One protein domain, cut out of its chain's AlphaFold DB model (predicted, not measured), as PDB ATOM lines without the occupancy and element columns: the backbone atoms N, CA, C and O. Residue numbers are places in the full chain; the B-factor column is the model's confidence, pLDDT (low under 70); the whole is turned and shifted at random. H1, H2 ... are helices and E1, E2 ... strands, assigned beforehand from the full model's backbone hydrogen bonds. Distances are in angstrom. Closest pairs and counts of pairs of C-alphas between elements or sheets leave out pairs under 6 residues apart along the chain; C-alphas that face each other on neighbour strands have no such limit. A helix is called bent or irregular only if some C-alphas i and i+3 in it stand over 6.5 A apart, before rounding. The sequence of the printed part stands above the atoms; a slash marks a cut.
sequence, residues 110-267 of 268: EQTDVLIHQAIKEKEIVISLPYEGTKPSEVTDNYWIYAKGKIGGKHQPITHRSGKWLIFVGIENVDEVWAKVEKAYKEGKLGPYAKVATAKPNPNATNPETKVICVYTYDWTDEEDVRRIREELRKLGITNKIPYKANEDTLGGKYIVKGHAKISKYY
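AT A GLANCE: This is residues 110 to 267 of the 268 residues of an uncharacterized protein of uncultured archaeon (UniProt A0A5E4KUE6). A strongly twisted five-stranded sheet is covered on one face by helices H2 and H3, while long H1 runs past its E1 edge and short H4 follows E5 at the other edge. The printed part has 158 residues, with four named helices and five named strands in the order H1, E1, E2, H2, E3, E4, H3, E5, H4. The antiparallel sheet runs E1, E3, E4, E2, E5; the class is mixed, helices and strands. The whole is compact, radius of gyration of the C-alphas 14.6 A, spanning 38 by 36 by 31 A.

HOW THE PARTS SIT: H1, residues 110 to 131, only grazes the sheet with residues 121 to 131. E1, residues 144 to 146, is antiparallel to E3, residues 194 to 197; N 145 and O 196 are 3.0 A apart, within hydrogen-bond range. E2, residues 163 to 170, is antiparallel to E4, residues 210 to 217, with N 167 and O 213 at 2.8 A. H2, residues 174 to 186, lies over E3 and E4, height over the sheet 9.1 A; its closest C-alphas to E3 are Trp 178 and Val 196, 7.0 A. E3 and E4 form a hairpin, N 195 and O 214 at 2.9 A. H3, residues 223 to 235, lies on the same face over E4 and E2, height 10.0 A; these are two layers, helices on one face of a sheet. E5, residues 244 to 246, is antiparallel to E2, with N 164 and O 245 at 2.9 A. E2, H2, E3 and E4, H3, E5 are split strand-helix-strand units, another strand between their two strands, with right-handed crossovers. H4, residues 247 to 251, only grazes the sheet with residues 247 to 250 and only just touches H1, at its residues 113 to 117 alone, with 3 pairs of C-alphas within 8 A; the closest are Asp 113 and Glu 248, 6.9 A. Every O i to N i+4 pair is within hydrogen-bond range in H2, H3 and H4, and 16 of 18 in H1.

IN THESE COORDINATES: H1 begins at C-alpha 110 (168.019, 184.448, 114.111), is 32.2 A long, and is irregular: C-alphas 127 and 130 are 7.2 A apart. E2 is 22.6 A long, E4 22.5 A, H2 17.9 A and H3 18.2 A; H4 ends at C-alpha 251 (166.208, 173.580, 116.870).

THE WHOLE: The C-alphas farthest apart, of Gln 111 and Glu 172, are 39.1 A apart. The printed part has no cut; the links H1 to E1, E1 to E2 and E3 to E4 are long. Residues 110 to 111, 149 to 154 and 267 have pLDDT under 70.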
ATOM      1  N   GLU A 110     169.478 184.314 114.250       67.50
ATOM      2  CA  GLU A 110     168.019 184.448 114.111       67.50
ATOM      3  C   GLU A 110     167.523 184.177 112.682       67.50
ATOM      4  O   GLU A 110     166.512 183.503 112.477       67.50
ATOM      5  N   GLN A 111     168.250 184.664 111.673       66.94
ATOM      6  CA  GLN A 111     167.898 184.456 110.271       66.94
ATOM      7  C   GLN A 111     168.188 183.014 109.830       66.94
ATOM      8  O   GLN A 111     167.433 182.463 109.027       66.94
ATOM      9  N   THR A 112     169.228 182.378 110.387       71.44
ATOM     10  CA  THR A 112     169.501 180.952 110.141       71.44
ATOM     11  C   THR A 112     168.354 180.068 110.627       71.44
ATOM     12  O   THR A 112     167.894 179.207 109.878       71.44
ATOM     13  N   ASP A 113     167.826 180.317 111.829       70.50
ATOM     14  CA  ASP A 113     166.782 179.483 112.430       70.50
ATOM     15  C   ASP A 113     165.473 179.522 111.620       70.50
ATOM     16  O   ASP A 113     164.850 178.479 111.394       70.50
ATOM     17  N   VAL A 114     165.089 180.698 111.101       74.31
ATOM     18  CA  VAL A 114     163.921 180.839 110.207       74.31
ATOM     19  C   VAL A 114     164.107 180.031 108.925       74.31
ATOM     20  O   VAL A 114     163.202 179.302 108.519       74.31
ATOM     21  N   LEU A 115     165.275 180.136 108.285       75.19
ATOM     22  CA  LEU A 115     165.558 179.452 107.021       75.19
ATOM     23  C   LEU A 115     165.619 177.932 107.190       75.19
ATOM     24  O   LEU A 115     165.071 177.199 106.364       75.19
ATOM     25  N   ILE A 116     166.239 177.451 108.271       75.00
ATOM     26  CA  ILE A 116     166.299 176.023 108.599       75.00
ATOM     27  C   ILE A 116     164.890 175.483 108.827       75.00
ATOM     28  O   ILE A 116     164.508 174.472 108.232       75.00
ATOM     29  N   HIS A 117     164.097 176.172 109.654       76.81
ATOM     30  CA  HIS A 117     162.724 175.765 109.935       76.81
ATOM     31  C   HIS A 117     161.877 175.725 108.658       76.81
ATOM     32  O   HIS A 117     161.176 174.741 108.408       76.81
ATOM     33  N   GLN A 118     162.005 176.747 107.809       81.00
ATOM     34  CA  GLN A 118     161.325 176.817 106.520       81.00
ATOM     35  C   GLN A 118     161.708 175.641 105.608       81.00
ATOM     36  O   GLN A 118     160.816 174.993 105.063       81.00
ATOM     37  N   ALA A 119     163.000 175.323 105.485       78.44
ATOM     38  CA  ALA A 119     163.480 174.222 104.650       78.44
ATOM     39  C   ALA A 119     162.991 172.850 105.150       78.44
ATOM     40  O   ALA A 119     162.559 172.012 104.353       78.44
ATOM     41  N   ILE A 120     163.010 172.622 106.470       81.44
ATOM     42  CA  ILE A 120     162.457 171.405 107.084       81.44
ATOM     43  C   ILE A 120     160.966 171.309 106.775       81.44
ATOM     44  O   ILE A 120     160.514 170.290 106.256       81.44
ATOM     45  N   LYS A 121     160.214 172.385 107.022       84.44
ATOM     46  CA  LYS A 121     158.775 172.442 106.757       84.44
ATOM     47  C   LYS A 121     158.457 172.124 105.297       84.44
ATOM     48  O   LYS A 121     157.586 171.302 105.045       84.44
ATOM     49  N   GLU A 122     159.133 172.753 104.339       83.25
ATOM     50  CA  GLU A 122     158.901 172.520 102.906       83.25
ATOM     51  C   GLU A 122     159.167 171.065 102.515       83.25
ATOM     52  O   GLU A 122     158.342 170.441 101.845       83.25
ATOM     53  N   LYS A 123     160.274 170.489 102.998       82.31
ATOM     54  CA  LYS A 123     160.591 169.073 102.792       82.31
ATOM     55  C   LYS A 123     159.506 168.165 103.375       82.31
ATOM     56  O   LYS A 123     159.049 167.245 102.698       82.31
ATOM     57  N   GLU A 124     159.095 168.406 104.618       86.62
ATOM     58  CA  GLU A 124     158.066 167.609 105.288       86.62
ATOM     59  C   GLU A 124     156.703 167.736 104.590       86.62
ATOM     60  O   GLU A 124     156.029 166.724 104.399       86.62
ATOM     61  N   ILE A 125     156.333 168.936 104.122       84.38
ATOM     62  CA  ILE A 125     155.125 169.157 103.315       84.38
ATOM     63  C   ILE A 125     155.166 168.271 102.073       84.38
ATOM     64  O   ILE A 125     154.234 167.495 101.868       84.38
ATOM     65  N   VAL A 126     156.248 168.326 101.289       81.00
ATOM     66  CA  VAL A 126     156.397 167.528 100.059       81.00
ATOM     67  C   VAL A 126     156.295 166.029 100.348       81.00
ATOM     68  O   VAL A 126     155.596 165.308  99.636       81.00
ATOM     69  N   ILE A 127     156.937 165.554 101.420       82.50
ATOM     70  CA  ILE A 127     156.860 164.149 101.849       82.50
ATOM     71  C   ILE A 127     155.433 163.767 102.265       82.50
ATOM     72  O   ILE A 127     155.013 162.636 102.017       82.50
ATOM     73  N   SER A 128     154.685 164.696 102.866       86.19
ATOM     74  CA  SER A 128     153.326 164.461 103.357       86.19
ATOM     75  C   SER A 128     152.243 164.467 102.272       86.19
ATOM     76  O   SER A 128     151.188 163.873 102.487       86.19
ATOM     77  N   LEU A 129     152.495 165.069 101.098       85.88
ATOM     78  CA  LEU A 129     151.512 165.202 100.006       85.88
ATOM     79  C   LEU A 129     150.772 163.899  99.642       85.88
ATOM     80  O   LEU A 129     149.564 163.947  99.418       85.88
ATOM     81  N   PRO A 130     151.417 162.715  99.592       89.38
ATOM     82  CA  PRO A 130     150.721 161.474  99.259       89.38
ATOM     83  C   PRO A 130     149.716 160.985 100.314       89.38
ATOM     84  O   PRO A 130     148.971 160.051 100.018       89.38
ATOM     85  N   TYR A 131     149.737 161.557 101.521       89.00
ATOM     86  CA  TYR A 131     148.892 161.195 102.667       89.00
ATOM     87  C   TYR A 131     147.793 162.231 102.922       89.00
ATOM     88  O   TYR A 131     147.099 162.187 103.938       89.00
ATOM     89  N   GLU A 132     147.624 163.185 102.015       86.00
ATOM     90  CA  GLU A 132     146.580 164.186 102.132       86.00
ATOM     91  C   GLU A 132     145.185 163.541 102.167       86.00
ATOM     92  O   GLU A 132     144.873 162.658 101.367       86.00
ATOM     93  N   GLY A 133     144.347 163.974 103.114       86.50
ATOM     94  CA  GLY A 133     142.996 163.436 103.308       86.50
ATOM     95  C   GLY A 133     142.951 162.012 103.873       86.50
ATOM     96  O   GLY A 133     141.862 161.466 104.036       86.50
ATOM     97  N   THR A 134     144.101 161.408 104.178       93.81
ATOM     98  CA  THR A 134     144.158 160.135 104.906       93.81
ATOM     99  C   THR A 134     144.004 160.365 106.404       93.81
ATOM    100  O   THR A 134     144.207 161.474 106.908       93.81
ATOM    101  N   LYS A 135     143.647 159.303 107.122       97.56
ATOM    102  CA  LYS A 135     143.574 159.303 108.579       97.56
ATOM    103  C   LYS A 135     144.975 159.192 109.181       97.56
ATOM    104  O   LYS A 135     145.666 158.212 108.888       97.56
ATOM    105  N   PRO A 136     145.414 160.147 110.020       97.88
ATOM    106  CA  PRO A 136     146.701 160.050 110.706       97.88
ATOM    107  C   PRO A 136     146.910 158.728 111.457       97.88
ATOM    108  O   PRO A 136     148.035 158.221 111.474       97.88
ATOM    109  N   SER A 137     145.847 158.151 112.027       98.00
ATOM    110  CA  SER A 137     145.874 156.863 112.737       98.00
ATOM    111  C   SER A 137     146.217 155.656 111.846       98.00
ATOM    112  O   SER A 137     146.671 154.632 112.348       98.00
ATOM    113  N   GLU A 138     146.052 155.764 110.526       97.38
ATOM    114  CA  GLU A 138     146.294 154.673 109.571       97.38
ATOM    115  C   GLU A 138     147.662 154.803 108.866       97.38
ATOM    116  O   GLU A 138     148.122 153.874 108.198       97.38
ATOM    117  N   VAL A 139     148.353 155.941 109.018       95.31
ATOM    118  CA  VAL A 139     149.645 156.206 108.364       95.31
ATOM    119  C   VAL A 139     150.813 155.752 109.243       95.31
ATOM    120  O   VAL A 139     151.045 156.282 110.324       95.31
ATOM    121  N   THR A 140     151.599 154.788 108.763       94.31
ATOM    122  CA  THR A 140     152.687 154.151 109.540       94.31
ATOM    123  C   THR A 140     154.085 154.355 108.939       94.31
ATOM    124  O   THR A 140     155.106 154.108 109.589       94.31
ATOM    125  N   ASP A 141     154.164 154.854 107.707       89.44
ATOM    126  CA  ASP A 141     155.390 154.990 106.916       89.44
ATOM    127  C   ASP A 141     155.911 156.437 106.817       89.44
ATOM    128  O   ASP A 141     157.078 156.642 106.482       89.44
ATOM    129  N   ASN A 142     155.113 157.430 107.213       91.25
ATOM    130  CA  ASN A 142     155.493 158.842 107.285       91.25
ATOM    131  C   ASN A 142     155.131 159.441 108.651       91.25
ATOM    132  O   ASN A 142     154.126 159.046 109.220       91.25
ATOM    133  N   TYR A 143     155.925 160.378 109.178       90.81
ATOM    134  CA  TYR A 143     155.732 160.951 110.522       90.81
ATOM    135  C   TYR A 143     154.654 162.031 110.597       90.81
ATOM    136  O   TYR A 143     154.001 162.161 111.629       90.81
ATOM    137  N   TRP A 144     154.503 162.818 109.532       95.69
ATOM    138  CA  TRP A 144     153.739 164.062 109.570       95.69
ATOM    139  C   TRP A 144     152.767 164.171 108.406       95.69
ATOM    140  O   TRP A 144     153.161 164.013 107.251       95.69
ATOM    141  N   ILE A 145     151.525 164.540 108.703       95.56
ATOM    142  CA  ILE A 145     150.567 165.027 107.706       95.56
ATOM    143  C   ILE A 145     150.377 166.525 107.930       95.56
ATOM    144  O   ILE A 145     150.199 166.963 109.064       95.56
ATOM    145  N   TYR A 146     150.435 167.310 106.858       94.56
ATOM    146  CA  TYR A 146     150.196 168.751 106.903       94.56
ATOM    147  C   TYR A 146     148.764 169.081 106.505       94.56
ATOM    148  O   TYR A 146     148.189 168.435 105.631       94.56
ATOM    149  N   ALA A 147     148.202 170.117 107.129       92.12
ATOM    150  CA  ALA A 147     146.907 170.641 106.719       92.12
ATOM    151  C   ALA A 147     147.009 171.231 105.305       92.12
ATOM    152  O   ALA A 147     147.897 172.042 105.026       92.12
ATOM    153  N   LYS A 148     146.095 170.840 104.410       78.12
ATOM    154  CA  LYS A 148     146.077 171.341 103.029       78.12
ATOM    155  C   LYS A 148     145.179 172.566 102.913       78.12
ATOM    156  O   LYS A 148     144.079 172.588 103.454       78.12
ATOM    157  N   GLY A 149     145.590 173.563 102.140       65.75
ATOM    158  CA  GLY A 149     144.723 174.685 101.787       65.75
ATOM    159  C   GLY A 149     145.500 175.928 101.393       65.75
ATOM    160  O   GLY A 149     146.652 176.101 101.790       65.75
ATOM    161  N   LYS A 150     144.852 176.810 100.624       58.59
ATOM    162  CA  LYS A 150     145.267 178.211 100.609       58.59
ATOM    163  C   LYS A 150     145.051 178.714 102.024       58.59
ATOM    164  O   LYS A 150     143.952 178.563 102.550       58.59
ATOM    165  N   ILE A 151     146.109 179.244 102.615       59.09
ATOM    166  CA  ILE A 151     146.046 179.950 103.883       59.09
ATOM    167  C   ILE A 151     144.850 180.917 103.814       59.09
ATOM    168  O   ILE A 151     144.809 181.792 102.945       59.09
ATOM    169  N   GLY A 152     143.835 180.691 104.647       48.34
ATOM    170  CA  GLY A 152     142.711 181.608 104.766       48.34
ATOM    171  C   GLY A 152     143.178 182.833 105.543       48.34
ATOM    172  O   GLY A 152     143.553 182.705 106.698       48.34
ATOM    173  N   GLY A 153     143.175 184.011 104.921       56.22
ATOM    174  CA  GLY A 153     143.567 185.260 105.583       56.22
ATOM    175  C   GLY A 153     145.017 185.699 105.336       56.22
ATOM    176  O   GLY A 153     145.852 184.969 104.804       56.22
ATOM    177  N   LYS A 154     145.304 186.962 105.675       60.22
ATOM    178  CA  LYS A 154     146.655 187.535 105.624       60.22
ATOM    179  C   LYS A 154     147.381 187.139 106.908       60.22
ATOM    180  O   LYS A 154     147.058 187.675 107.962       60.22
ATOM    181  N   HIS A 155     148.341 186.223 106.832       71.56
ATOM    182  CA  HIS A 155     149.233 185.966 107.964       71.56
ATOM    183  C   HIS A 155     150.453 186.862 107.871       71.56
ATOM    184  O   HIS A 155     150.972 187.110 106.779       71.56
ATOM    185  N   GLN A 156     150.910 187.312 109.033       85.12
ATOM    186  CA  GLN A 156     152.193 187.979 109.143       85.12
ATOM    187  C   GLN A 156     153.322 187.018 108.731       85.12
ATOM    188  O   GLN A 156     153.192 185.796 108.907       85.12
ATOM    189  N   PRO A 157     154.428 187.535 108.171       86.31
ATOM    190  CA  PRO A 157     155.612 186.733 107.896       86.31
ATOM    191  C   PRO A 157     156.106 186.023 109.161       86.31
ATOM    192  O   PRO A 157     156.153 186.608 110.238       86.31
ATOM    193  N   ILE A 158     156.494 184.756 109.021       88.56
ATOM    194  CA  ILE A 158     157.051 183.954 110.117       88.56
ATOM    195  C   ILE A 158     158.378 184.581 110.567       88.56
ATOM    196  O   ILE A 158     159.251 184.824 109.734       88.56
ATOM    197  N   THR A 159     158.544 184.797 111.872       90.75
ATOM    198  CA  THR A 159     159.780 185.337 112.460       90.75
ATOM    199  C   THR A 159     160.612 184.232 113.120       90.75
ATOM    200  O   THR A 159     160.182 183.076 113.245       90.75
ATOM    201  N   HIS A 160     161.824 184.571 113.576       87.12
ATOM    202  CA  HIS A 160     162.671 183.649 114.349       87.12
ATOM    203  C   HIS A 160     162.029 183.251 115.688       87.12
ATOM    204  O   HIS A 160     162.321 182.192 116.238       87.12
ATOM    205  N   ARG A 161     161.082 184.065 116.169       93.31
ATOM    206  CA  ARG A 161     160.253 183.809 117.349       93.31
ATOM    207  C   ARG A 161     158.988 183.039 117.001       93.31
ATOM    208  O   ARG A 161     158.039 183.031 117.765       93.31
ATOM    209  N   SER A 162     158.919 182.370 115.863       93.62
ATOM    210  CA  SER A 162     157.807 181.462 115.604       93.62
ATOM    211  C   SER A 162     157.791 180.286 116.587       93.62
ATOM    212  O   SER A 162     158.800 179.903 117.190       93.62
ATOM    213  N   GLY A 163     156.626 179.675 116.750       94.75
ATOM    214  CA  GLY A 163     156.449 178.540 117.645       94.75
ATOM    215  C   GLY A 163     155.145 177.814 117.373       94.75
ATOM    216  O   GLY A 163     154.522 178.009 116.327       94.75
ATOM    217  N   LYS A 164     154.767 176.912 118.277       96.56
ATOM    218  CA  LYS A 164     153.589 176.065 118.095       96.56
ATOM    219  C   LYS A 164     152.920 175.686 119.408       96.56
ATOM    220  O   LYS A 164     153.592 175.344 120.382       96.56
ATOM    221  N   TRP A 165     151.593 175.655 119.376       97.88
ATOM    222  CA  TRP A 165     150.779 174.935 120.345       97.88
ATOM    223  C   TRP A 165     150.891 173.431 120.089       97.88
ATOM    224  O   TRP A 165     150.785 172.987 118.940       97.88
ATOM    225  N   LEU A 166     151.112 172.657 121.152       96.38
ATOM    226  CA  LEU A 166     151.206 171.198 121.114       96.38
ATOM    227  C   LEU A 166     149.939 170.586 121.712       96.38
ATOM    228  O   LEU A 166     149.708 170.661 122.916       96.38
ATOM    229  N   ILE A 167     149.123 169.966 120.868       97.31
ATOM    230  CA  ILE A 167     147.866 169.328 121.257       97.31
ATOM    231  C   ILE A 167     148.102 167.821 121.296       97.31
ATOM    232  O   ILE A 167     148.260 167.187 120.254       97.31
ATOM    233  N   PHE A 168     148.156 167.252 122.495       95.81
ATOM    234  CA  PHE A 168     148.345 165.817 122.689       95.81
ATOM    235  C   PHE A 168     146.991 165.114 122.774       95.81
ATOM    236  O   PHE A 168     146.160 165.483 123.602       95.81
ATOM    237  N   VAL A 169     146.772 164.119 121.921       97.00
ATOM    238  CA  VAL A 169     145.523 163.351 121.816       97.00
ATOM    239  C   VAL A 169     145.835 161.864 121.724       97.00
ATOM    240  O   VAL A 169     146.877 161.489 121.191       97.00
ATOM    241  N   GLY A 170     144.951 161.013 122.241       97.62
ATOM    242  CA  GLY A 170     145.061 159.572 122.022       97.62
ATOM    243  C   GLY A 170     144.895 159.224 120.541       97.62
ATOM    244  O   GLY A 170     144.205 159.932 119.799       97.62
ATOM    245  N   ILE A 171     145.565 158.164 120.089       97.44
ATOM    246  CA  ILE A 171     145.533 157.705 118.696       97.44
ATOM    247  C   ILE A 171     144.110 157.359 118.234       97.44
ATOM    248  O   ILE A 171     143.783 157.558 117.070       97.44
ATOM    249  N   GLU A 172     143.240 156.928 119.142       97.75
ATOM    250  CA  GLU A 172     141.828 156.641 118.887       97.75
ATOM    251  C   GLU A 172     141.007 157.893 118.542       97.75
ATOM    252  O   GLU A 172     140.004 157.803 117.840       97.75
ATOM    253  N   ASN A 173     141.460 159.068 118.990       98.00
ATOM    254  CA  ASN A 173     140.782 160.351 118.801       98.00
ATOM    255  C   ASN A 173     141.485 161.258 117.772       98.00
ATOM    256  O   ASN A 173     140.944 162.299 117.386       98.00
ATOM    257  N   VAL A 174     142.698 160.900 117.327       98.31
ATOM    258  CA  VAL A 174     143.560 161.788 116.528       98.31
ATOM    259  C   VAL A 174     142.916 162.207 115.209       98.31
ATOM    260  O   VAL A 174     143.037 163.369 114.825       98.31
ATOM    261  N   ASP A 175     142.199 161.304 114.539       98.56
ATOM    262  CA  ASP A 175     141.598 161.578 113.234       98.56
ATOM    263  C   ASP A 175     140.479 162.619 113.336       98.56
ATOM    264  O   ASP A 175     140.405 163.546 112.528       98.56
ATOM    265  N   GLU A 176     139.626 162.495 114.357       98.31
ATOM    266  CA  GLU A 176     138.512 163.415 114.588       98.31
ATOM    267  C   GLU A 176     139.023 164.808 114.970       98.31
ATOM    268  O   GLU A 176     138.597 165.820 114.400       98.31
ATOM    269  N   VAL A 177     139.966 164.874 115.916       98.50
ATOM    270  CA  VAL A 177     140.545 166.150 116.352       98.50
ATOM    271  C   VAL A 177     141.315 166.801 115.205       98.50
ATOM    272  O   VAL A 177     141.193 168.009 114.990       98.50
ATOM    273  N   TRP A 178     142.053 166.017 114.414       98.25
ATOM    274  CA  TRP A 178     142.749 166.528 113.241       98.25
ATOM    275  C   TRP A 178     141.789 167.101 112.202       98.25
ATOM    276  O   TRP A 178     142.025 168.206 111.723       98.25
ATOM    277  N   ALA A 179     140.677 166.426 111.902       97.56
ATOM    278  CA  ALA A 179     139.681 166.938 110.961       97.56
ATOM    279  C   ALA A 179     139.105 168.298 111.405       97.56
ATOM    280  O   ALA A 179     138.936 169.203 110.581       97.56
ATOM    281  N   LYS A 180     138.857 168.481 112.711       97.75
ATOM    282  CA  LYS A 180     138.414 169.766 113.288       97.75
ATOM    283  C   LYS A 180     139.473 170.860 113.125       97.75
ATOM    284  O   LYS A 180     139.151 171.960 112.674       97.75
ATOM    285  N   VAL A 181     140.731 170.554 113.449       97.25
ATOM    286  CA  VAL A 181     141.863 171.488 113.310       97.25
ATOM    287  C   VAL A 181     142.097 171.857 111.846       97.25
ATOM    288  O   VAL A 181     142.246 173.034 111.524       97.25
ATOM    289  N   GLU A 182     142.081 170.880 110.940       95.31
ATOM    290  CA  GLU A 182     142.294 171.103 109.511       95.31
ATOM    291  C   GLU A 182     141.188 171.981 108.911       95.31
ATOM    292  O   GLU A 182     141.466 172.887 108.123       95.31
ATOM    293  N   LYS A 183     139.932 171.763 109.322       94.75
ATOM    294  CA  LYS A 183     138.806 172.616 108.933       94.75
ATOM    295  C   LYS A 183     138.995 174.054 109.424       94.75
ATOM    296  O   LYS A 183     138.907 174.976 108.618       94.75
ATOM    297  N   ALA A 184     139.314 174.255 110.702       95.19
ATOM    298  CA  ALA A 184     139.550 175.592 111.256       95.19
ATOM    299  C   ALA A 184     140.745 176.304 110.593       95.19
ATOM    300  O   ALA A 184     140.702 177.513 110.359       95.19
ATOM    301  N   TYR A 185     141.793 175.556 110.234       94.00
ATOM    302  CA  TYR A 185     142.916 176.067 109.450       94.00
ATOM    303  C   TYR A 185     142.475 176.540 108.056       94.00
ATOM    304  O   TYR A 185     142.792 177.660 107.660       94.00
ATOM    305  N   LYS A 186     141.690 175.732 107.331       91.31
ATOM    306  CA  LYS A 186     141.142 176.089 106.005       91.31
ATOM    307  C   LYS A 186     140.219 177.312 106.059       91.31
ATOM    308  O   LYS A 186     140.154 178.069 105.097       91.31
ATOM    309  N   GLU A 187     139.535 177.515 107.181       91.94
ATOM    310  CA  GLU A 187     138.693 178.687 107.447       91.94
ATOM    311  C   GLU A 187     139.497 179.943 107.840       91.94
ATOM    312  O   GLU A 187     138.904 181.001 108.036       91.94
ATOM    313  N   GLY A 188     140.828 179.856 107.959       91.38
ATOM    314  CA  GLY A 188     141.686 180.990 108.317       91.38
ATOM    315  C   GLY A 188     141.639 181.386 109.791       91.38
ATOM    316  O   GLY A 188     142.021 182.495 110.154       91.38
ATOM    317  N   LYS A 189     141.146 180.496 110.660       93.69
ATOM    318  CA  LYS A 189     140.998 180.770 112.098       93.69
ATOM    319  C   LYS A 189     142.269 180.499 112.889       93.69
ATOM    320  O   LYS A 189     142.464 181.072 113.956       93.69
ATOM    321  N   LEU A 190     143.138 179.627 112.391       94.69
ATOM    322  CA  LEU A 190     144.368 179.240 113.083       94.69
ATOM    323  C   LEU A 190     145.558 180.066 112.584       94.69
ATOM    324  O   LEU A 190     145.365 181.148 112.042       94.69
ATOM    325  N   GLY A 191     146.787 179.626 112.853       93.00
ATOM    326  CA  GLY A 191     147.996 180.294 112.369       93.00
ATOM    327  C   GLY A 191     148.462 179.794 110.994       93.00
ATOM    328  O   GLY A 191     147.703 179.133 110.284       93.00
ATOM    329  N   PRO A 192     149.715 180.088 110.596       91.25
ATOM    330  CA  PRO A 192     150.167 179.958 109.209       91.25
ATOM    331  C   PRO A 192     150.231 178.519 108.676       91.25
ATOM    332  O   PRO A 192     150.284 178.334 107.463       91.25
ATOM    333  N   TYR A 193     150.294 177.503 109.544       91.69
ATOM    334  CA  TYR A 193     150.230 176.085 109.169       91.69
ATOM    335  C   TYR A 193     149.970 175.202 110.394       91.69
ATOM    336  O   TYR A 193     150.204 175.593 111.542       91.69
ATOM    337  N   ALA A 194     149.516 173.976 110.137       95.81
ATOM    338  CA  ALA A 194     149.355 172.928 111.136       95.81
ATOM    339  C   ALA A 194     149.862 171.583 110.597       95.81
ATOM    340  O   ALA A 194     149.794 171.327 109.390       95.81
ATOM    341  N   LYS A 195     150.365 170.724 111.491       96.62
ATOM    342  CA  LYS A 195     150.762 169.343 111.173       96.62
ATOM    343  C   LYS A 195     150.329 168.375 112.267       96.62
ATOM    344  O   LYS A 195     150.266 168.763 113.429       96.62
ATOM    345  N   VAL A 196     150.079 167.122 111.912       98.19
ATOM    346  CA  VAL A 196     149.689 166.052 112.842       98.19
ATOM    347  C   VAL A 196     150.641 164.871 112.749       98.19
ATOM    348  O   VAL A 196     151.064 164.491 111.654       98.19
ATOM    349  N   ALA A 197     150.995 164.318 113.908       96.88
ATOM    350  CA  ALA A 197     151.751 163.082 114.016       96.88
ATOM    351  C   ALA A 197     150.876 161.879 113.652       96.88
ATOM    352  O   ALA A 197     149.706 161.806 114.023       96.88
ATOM    353  N   THR A 198     151.464 160.918 112.958       97.19
ATOM    354  CA  THR A 198     150.771 159.719 112.478       97.19
ATOM    355  C   THR A 198     150.939 158.529 113.434       97.19
ATOM    356  O   THR A 198     151.575 158.626 114.489       97.19
ATOM    357  N   ALA A 199     150.414 157.361 113.058       96.31
ATOM    358  CA  ALA A 199     150.648 156.103 113.762       96.31
ATOM    359  C   ALA A 199     152.108 155.620 113.738       96.31
ATOM    360  O   ALA A 199     152.464 154.729 114.509       96.31
ATOM    361  N   LYS A 200     152.985 156.224 112.926       93.19
ATOM    362  CA  LYS A 200     154.413 155.896 112.925       93.19
ATOM    363  C   LYS A 200     155.040 156.110 114.322       93.19
ATOM    364  O   LYS A 200     154.908 157.201 114.883       93.19
ATOM    365  N   PRO A 201     155.761 155.121 114.891       88.56
ATOM    366  CA  PRO A 201     156.408 155.266 116.196       88.56
ATOM    367  C   PRO A 201     157.422 156.417 116.229       88.56
ATOM    368  O   PRO A 201     158.352 156.459 115.420       88.56
ATOM    369  N   ASN A 202     157.251 157.342 117.178       84.44
ATOM    370  CA  ASN A 202     158.121 158.503 117.363       84.44
ATOM    371  C   ASN A 202     159.066 158.277 118.558       84.44
ATOM    372  O   ASN A 202     158.577 158.170 119.682       84.44
ATOM    373  N   PRO A 203     160.399 158.269 118.362       81.00
ATOM    374  CA  PRO A 203     161.360 158.054 119.448       81.00
ATOM    375  C   PRO A 203     161.368 159.173 120.502       81.00
ATOM    376  O   PRO A 203     161.874 158.971 121.600       81.00
ATOM    377  N   ASN A 204     160.817 160.350 120.188       78.88
ATOM    378  CA  ASN A 204     160.697 161.464 121.129       78.88
ATOM    379  C   ASN A 204     159.359 161.477 121.891       78.88
ATOM    380  O   ASN A 204     159.143 162.371 122.712       78.88
ATOM    381  N   ALA A 205     158.444 160.544 121.604       80.50
ATOM    382  CA  ALA A 205     157.175 160.446 122.314       80.50
ATOM    383  C   ALA A 205     157.372 159.745 123.663       80.50
ATOM    384  O   ALA A 205     158.002 158.695 123.743       80.50
ATOM    385  N   THR A 206     156.794 160.310 124.722       84.00
ATOM    386  CA  THR A 206     156.763 159.676 126.050       84.00
ATOM    387  C   THR A 206     155.741 158.543 126.125       84.00
ATOM    388  O   THR A 206     155.906 157.629 126.924       84.00
ATOM    389  N   ASN A 207     154.695 158.594 125.295       90.31
ATOM    390  CA  ASN A 207     153.669 157.566 125.173       90.31
ATOM    391  C   ASN A 207     153.386 157.297 123.678       90.31
ATOM    392  O   ASN A 207     152.984 158.233 122.982       90.31
ATOM    393  N   PRO A 208     153.576 156.063 123.168       89.38
ATOM    394  CA  PRO A 208     153.337 155.730 121.759       89.38
ATOM    395  C   PRO A 208     151.867 155.872 121.329       89.38
ATOM    396  O   PRO A 208     151.616 156.185 120.160       89.38
ATOM    397  N   GLU A 209     150.924 155.725 122.265       94.19
ATOM    398  CA  GLU A 209     149.477 155.850 122.035       94.19
ATOM    399  C   GLU A 209     149.013 157.310 121.983       94.19
ATOM    400  O   GLU A 209     147.876 157.599 121.630       94.19
ATOM    401  N   THR A 210     149.887 158.261 122.321       95.19
ATOM    402  CA  THR A 210     149.588 159.693 122.251       95.19
ATOM    403  C   THR A 210     150.220 160.308 121.010       95.19
ATOM    404  O   THR A 210     151.430 160.223 120.795       95.19
ATOM    405  N   LYS A 211     149.408 160.979 120.194       96.81
ATOM    406  CA  LYS A 211     149.830 161.720 119.004       96.81
ATOM    407  C   LYS A 211     149.742 163.216 119.256       96.81
ATOM    408  O   LYS A 211     148.932 163.684 120.050       96.81
ATOM    409  N   VAL A 212     150.614 163.967 118.591       96.88
ATOM    410  CA  VAL A 212     150.666 165.423 118.713       96.88
ATOM    411  C   VAL A 212     150.148 166.083 117.441       96.88
ATOM    412  O   VAL A 212     150.577 165.751 116.336       96.88
ATOM    413  N   ILE A 213     149.243 167.040 117.606       98.31
ATOM    414  CA  ILE A 213     148.870 168.014 116.584       98.31
ATOM    415  C   ILE A 213     149.577 169.324 116.934       98.31
ATOM    416  O   ILE A 213     149.487 169.821 118.055       98.31
ATOM    417  N   CYS A 214     150.300 169.878 115.969       97.81
ATOM    418  CA  CYS A 214     151.041 171.123 116.094       97.81
ATOM    419  C   CYS A 214     150.319 172.217 115.311       97.81
ATOM    420  O   CYS A 214     150.151 172.085 114.096       97.81
ATOM    421  N   VAL A 215     149.963 173.314 115.979       97.38
ATOM    422  CA  VAL A 215     149.382 174.507 115.343       97.38
ATOM    423  C   VAL A 215     150.330 175.672 115.562       97.38
ATOM    424  O   VAL A 215     150.626 176.031 116.701       97.38
ATOM    425  N   TYR A 216     150.862 176.213 114.471       95.56
ATOM    426  CA  TYR A 216     151.942 177.190 114.526       95.56
ATOM    427  C   TYR A 216     151.424 178.613 114.686       95.56
ATOM    428  O   TYR A 216     150.316 178.914 114.254       95.56
ATOM    429  N   THR A 217     152.254 179.487 115.249       95.50
ATOM    430  CA  THR A 217     152.076 180.948 115.224       95.50
ATOM    431  C   THR A 217     153.310 181.588 114.586       95.50
ATOM    432  O   THR A 217     154.379 180.969 114.515       95.50
ATOM    433  N   TYR A 218     153.149 182.793 114.041       94.00
ATOM    434  CA  TYR A 218     154.212 183.446 113.274       94.00
ATOM    435  C   TYR A 218     155.295 184.064 114.174       94.00
ATOM    436  O   TYR A 218     156.467 184.040 113.804       94.00
ATOM    437  N   ASP A 219     154.905 184.559 115.351       94.94
ATOM    438  CA  ASP A 219     155.763 185.154 116.373       94.94
ATOM    439  C   ASP A 219     155.126 184.901 117.747       94.94
ATOM    440  O   ASP A 219     153.928 185.116 117.924       94.94
ATOM    441  N   TRP A 220     155.887 184.386 118.710       95.31
ATOM    442  CA  TRP A 220     155.393 184.101 120.051       95.31
ATOM    443  C   TRP A 220     155.299 185.356 120.912       95.31
ATOM    444  O   TRP A 220     154.619 185.299 121.916       95.31
ATOM    445  N   THR A 221     155.927 186.475 120.539       95.31
ATOM    446  CA  THR A 221     155.792 187.759 121.256       95.31
ATOM    447  C   THR A 221     154.533 188.536 120.877       95.31
ATOM    448  O   THR A 221     154.173 189.481 121.576       95.31
ATOM    449  N   ASP A 222     153.834 188.135 119.810       96.38
ATOM    450  CA  ASP A 222     152.486 188.628 119.519       96.38
ATOM    451  C   ASP A 222     151.471 187.853 120.366       96.38
ATOM    452  O   ASP A 222     150.870 186.861 119.940       96.38
ATOM    453  N   GLU A 223     151.314 188.295 121.613       96.00
ATOM    454  CA  GLU A 223     150.429 187.647 122.581       96.00
ATOM    455  C   GLU A 223     148.962 187.648 122.131       96.00
ATOM    456  O   GLU A 223     148.219 186.721 122.466       96.00
ATOM    457  N   GLU A 224     148.552 188.655 121.354       95.81
ATOM    458  CA  GLU A 224     147.202 188.748 120.802       95.81
ATOM    459  C   GLU A 224     146.943 187.607 119.816       95.81
ATOM    460  O   GLU A 224     145.962 186.876 119.970       95.81
ATOM    461  N   ASP A 225     147.837 187.387 118.846       94.81
ATOM    462  CA  ASP A 225     147.698 186.284 117.885       94.81
ATOM    463  C   ASP A 225     147.822 184.913 118.562       94.81
ATOM    464  O   ASP A 225     147.021 184.007 118.303       94.81
ATOM    465  N   VAL A 226     148.779 184.763 119.485       96.56
ATOM    466  CA  VAL A 226     148.979 183.518 120.241       96.56
ATOM    467  C   VAL A 226     147.718 183.140 121.022       96.56
ATOM    468  O   VAL A 226     147.277 181.983 120.955       96.56
ATOM    469  N   ARG A 227     147.106 184.102 121.724       96.25
ATOM    470  CA  ARG A 227     145.867 183.894 122.486       96.25
ATOM    471  C   ARG A 227     144.669 183.670 121.573       96.25
ATOM    472  O   ARG A 227     143.895 182.755 121.834       96.25
ATOM    473  N   ARG A 228     144.540 184.434 120.487       96.44
ATOM    474  CA  ARG A 228     143.480 184.264 119.482       96.44
ATOM    475  C   ARG A 228     143.467 182.835 118.939       96.44
ATOM    476  O   ARG A 228     142.426 182.186 118.929       96.44
ATOM    477  N   ILE A 229     144.629 182.314 118.539       96.69
ATOM    478  CA  ILE A 229     144.756 180.937 118.037       96.69
ATOM    479  C   ILE A 229     144.397 179.929 119.132       96.69
ATOM    480  O   ILE A 229     143.670 178.972 118.867       96.69
ATOM    481  N   ARG A 230     144.859 180.146 120.367       96.94
ATOM    482  CA  ARG A 230     144.512 179.298 121.516       96.94
ATOM    483  C   ARG A 230     142.999 179.250 121.750       96.94
ATOM    484  O   ARG A 230     142.448 178.168 121.933       96.94
ATOM    485  N   GLU A 231     142.322 180.391 121.736       97.50
ATOM    486  CA  GLU A 231     140.872 180.473 121.929       97.50
ATOM    487  C   GLU A 231     140.107 179.737 120.828       97.50
ATOM    488  O   GLU A 231     139.161 179.008 121.126       97.50
ATOM    489  N   GLU A 232     140.546 179.846 119.572       97.75
ATOM    490  CA  GLU A 232     139.980 179.051 118.480       97.75
ATOM    491  C   GLU A 232     140.165 177.547 118.726       97.75
ATOM    492  O   GLU A 232     139.209 176.791 118.569       97.75
ATOM    493  N   LEU A 233     141.329 177.102 119.214       98.00
ATOM    494  CA  LEU A 233     141.534 175.699 119.604       98.00
ATOM    495  C   LEU A 233     140.592 175.263 120.738       98.00
ATOM    496  O   LEU A 233     140.057 174.153 120.691       98.00
ATOM    497  N   ARG A 234     140.321 176.132 121.721       97.56
ATOM    498  CA  ARG A 234     139.345 175.852 122.791       97.56
ATOM    499  C   ARG A 234     137.920 175.720 122.254       97.56
ATOM    500  O   ARG A 234     137.211 174.800 122.657       97.56
ATOM    501  N   LYS A 235     137.518 176.548 121.284       98.06
ATOM    502  CA  LYS A 235     136.209 176.439 120.606       98.06
ATOM    503  C   LYS A 235     136.034 175.119 119.845       98.06
ATOM    504  O   LYS A 235     134.903 174.684 119.646       98.06
ATOM    505  N   LEU A 236     137.125 174.451 119.456       97.69
ATOM    506  CA  LEU A 236     137.087 173.114 118.841       97.69
ATOM    507  C   LEU A 236     136.892 171.968 119.853       97.69
ATOM    508  O   LEU A 236     136.834 170.806 119.446       97.69
ATOM    509  N   GLY A 237     136.791 172.272 121.152       97.19
ATOM    510  CA  GLY A 237     136.612 171.282 122.218       97.19
ATOM    511  C   GLY A 237     137.917 170.687 122.746       97.19
ATOM    512  O   GLY A 237     137.888 169.737 123.524       97.19
ATOM    513  N   ILE A 238     139.069 171.237 122.357       97.00
ATOM    514  CA  ILE A 238     140.357 170.883 122.958       97.00
ATOM    515  C   ILE A 238     140.362 171.528 124.343       97.00
ATOM    516  O   ILE A 238     140.398 172.751 124.434       97.00
ATOM    517  N   THR A 239     140.316 170.740 125.417       94.69
ATOM    518  CA  THR A 239     140.255 171.231 126.815       94.69
ATOM    519  C   THR A 239     141.447 170.796 127.661       94.69
ATOM    520  O   THR A 239     141.705 171.374 128.715       94.69
ATOM    521  N   ASN A 240     142.223 169.818 127.194       93.19
ATOM    522  CA  ASN A 240     143.459 169.395 127.838       93.19
ATOM    523  C   ASN A 240     144.540 170.483 127.765       93.19
ATOM    524  O   ASN A 240     144.467 171.414 126.960       93.19
ATOM    525  N   LYS A 241     145.572 170.359 128.603       94.56
ATOM    526  CA  LYS A 241     146.721 171.270 128.580       94.56
ATOM    527  C   LYS A 241     147.440 171.197 127.233       94.56
ATOM    528  O   LYS A 241     147.787 170.107 126.778       94.56
ATOM    529  N   ILE A 242     147.697 172.361 126.644       95.38
ATOM    530  CA  ILE A 242     148.407 172.508 125.373       95.38
ATOM    531  C   ILE A 242     149.652 173.373 125.599       95.38
ATOM    532  O   ILE A 242     149.547 174.590 125.647       95.38
ATOM    533  N   PRO A 243     150.846 172.799 125.827       94.56
ATOM    534  CA  PRO A 243     152.043 173.614 126.006       94.56
ATOM    535  C   PRO A 243     152.428 174.309 124.694       94.56
ATOM    536  O   PRO A 243     152.268 173.752 123.604       94.56
ATOM    537  N   TYR A 244     152.978 175.515 124.806       95.62
ATOM    538  CA  TYR A 244     153.529 176.262 123.683       95.62
ATOM    539  C   TYR A 244     155.048 176.110 123.626       95.62
ATOM    540  O   TYR A 244     155.752 176.527 124.546       95.62
ATOM    541  N   LYS A 245     155.578 175.593 122.516       92.50
ATOM    542  CA  LYS A 245     157.023 175.426 122.309       92.50
ATOM    543  C   LYS A 245     157.523 176.338 121.190       92.50
ATOM    544  O   LYS A 245     157.002 176.285 120.074       92.50
ATOM    545  N   ALA A 246     158.566 177.123 121.461       92.75
ATOM    546  CA  ALA A 246     159.202 177.940 120.434       92.75
ATOM    547  C   ALA A 246     159.984 177.075 119.426       92.75
ATOM    548  O   ALA A 246     160.462 175.975 119.740       92.75
ATOM    549  N   ASN A 247     160.115 177.557 118.190       87.88
ATOM    550  CA  ASN A 247     160.888 176.862 117.162       87.88
ATOM    551  C   ASN A 247     162.378 176.808 117.522       87.88
ATOM    552  O   ASN A 247     162.970 175.741 117.375       87.88
ATOM    553  N   GLU A 248     162.937 177.873 118.107       86.38
ATOM    554  CA  GLU A 248     164.307 177.895 118.652       86.38
ATOM    555  C   GLU A 248     164.573 176.732 119.630       86.38
ATOM    556  O   GLU A 248     165.610 176.078 119.564       86.38
ATOM    557  N   ASP A 249     163.606 176.384 120.489       83.44
ATOM    558  CA  ASP A 249     163.746 175.286 121.451       83.44
ATOM    559  C   ASP A 249     163.683 173.915 120.767       83.44
ATOM    560  O   ASP A 249     164.255 172.938 121.255       83.44
ATOM    561  N   THR A 250     162.987 173.827 119.631       79.69
ATOM    562  CA  THR A 250     162.992 172.629 118.780       79.69
ATOM    563  C   THR A 250     164.359 172.476 118.111       79.69
ATOM    564  O   THR A 250     164.962 171.418 118.245       79.69
ATOM    565  N   LEU A 251     164.889 173.549 117.518       76.31
ATOM    566  CA  LEU A 251     166.208 173.580 116.870       76.31
ATOM    567  C   LEU A 251     167.373 173.412 117.860       76.31
ATOM    568  O   LEU A 251     168.459 172.961 117.500       76.31
ATOM    569  N   GLY A 252     167.166 173.778 119.123       75.38
ATOM    570  CA  GLY A 252     168.077 173.487 120.229       75.38
ATOM    571  C   GLY A 252     167.975 172.048 120.744       75.38
ATOM    572  O   GLY A 252     168.635 171.703 121.720       75.38
ATOM    573  N   GLY A 253     167.122 171.210 120.143       77.06
ATOM    574  CA  GLY A 253     166.952 169.812 120.517       77.06
ATOM    575  C   GLY A 253     166.352 169.608 121.908       77.06
ATOM    576  O   GLY A 253     166.556 168.541 122.489       77.06
ATOM    577  N   LYS A 254     165.620 170.592 122.451       79.88
ATOM    578  CA  LYS A 254     165.097 170.544 123.820       79.88
ATOM    579  C   LYS A 254     163.836 169.685 123.883       79.88
ATOM    580  O   LYS A 254     162.758 170.112 123.467       79.88
ATOM    581  N   TYR A 255     163.954 168.468 124.405       76.38
ATOM    582  CA  TYR A 255     162.839 167.534 124.594       76.38
ATOM    583  C   TYR A 255     162.831 166.961 126.015       76.38
ATOM    584  O   TYR A 255     163.890 166.770 126.613       76.38
ATOM    585  N   ILE A 256     161.640 166.621 126.523       79.56
ATOM    586  CA  ILE A 256     161.459 166.027 127.860       79.56
ATOM    587  C   ILE A 256     162.224 164.706 127.984       79.56
ATOM    588  O   ILE A 256     162.917 164.494 128.972       79.56
ATOM    589  N   VAL A 257     162.187 163.864 126.946       74.94
ATOM    590  CA  VAL A 257     162.930 162.588 126.902       74.94
ATOM    591  C   VAL A 257     164.453 162.760 126.987       74.94
ATOM    592  O   VAL A 257     165.159 161.807 127.287       74.94
ATOM    593  N   LYS A 258     164.965 163.974 126.749       79.00
ATOM    594  CA  LYS A 258     166.382 164.335 126.897       79.00
ATOM    595  C   LYS A 258     166.667 165.089 128.208       79.00
ATOM    596  O   LYS A 258     167.727 165.680 128.353       79.00
ATOM    597  N   GLY A 259     165.716 165.113 129.143       79.31
ATOM    598  CA  GLY A 259     165.855 165.763 130.449       79.31
ATOM    599  C   GLY A 259     165.524 167.259 130.478       79.31
ATOM    600  O   GLY A 259     165.652 167.885 131.528       79.31
ATOM    601  N   HIS A 260     165.070 167.859 129.372       82.19
ATOM    602  CA  HIS A 260     164.680 169.272 129.372       82.19
ATOM    603  C   HIS A 260     163.263 169.457 129.926       82.19
ATOM    604  O   HIS A 260     162.296 168.934 129.372       82.19
ATOM    605  N   ALA A 261     163.130 170.262 130.977       80.44
ATOM    606  CA  ALA A 261     161.854 170.617 131.592       80.44
ATOM    607  C   ALA A 261     161.605 172.132 131.520       80.44
ATOM    608  O   ALA A 261     162.524 172.908 131.274       80.44
ATOM    609  N   LYS A 262     160.351 172.547 131.749       80.44
ATOM    610  CA  LYS A 262     159.931 173.963 131.815       80.44
ATOM    611  C   LYS A 262     160.309 174.799 130.576       80.44
ATOM    612  O   LYS A 262     160.644 175.973 130.686       80.44
ATOM    613  N   ILE A 263     160.225 174.193 129.390       84.00
ATOM    614  CA  ILE A 263     160.555 174.835 128.103       84.00
ATOM    615  C   ILE A 263     159.392 175.617 127.476       84.00
ATOM    616  O   ILE A 263     159.565 176.231 126.429       84.00
ATOM    617  N   SER A 264     158.191 175.541 128.054       86.81
ATOM    618  CA  SER A 264     157.010 176.172 127.463       86.81
ATOM    619  C   SER A 264     157.106 177.692 127.594       86.81
ATOM    620  O   SER A 264     157.437 178.179 128.675       86.81
ATOM    621  N   LYS A 265     156.800 178.441 126.527       89.00
ATOM    622  CA  LYS A 265     156.708 179.916 126.594       89.00
ATOM    623  C   LYS A 265     155.382 180.361 127.214       89.00
ATOM    624  O   LYS A 265     155.355 181.284 128.015       89.00
ATOM    625  N   TYR A 266     154.311 179.636 126.895       86.88
ATOM    626  CA  TYR A 266     152.980 179.818 127.465       86.88
ATOM    627  C   TYR A 266     152.567 178.554 128.209       86.88
ATOM    628  O   TYR A 266     152.792 177.441 127.725       86.88
ATOM    629  N   TYR A 267     151.985 178.732 129.391       68.88
ATOM    630  CA  TYR A 267     151.467 177.648 130.219       68.88
ATOM    631  C   TYR A 267     149.958 177.782 130.380       68.88
ATOM    632  O   TYR A 267     149.416 178.886 130.410       68.88
TER     633      TYR A 267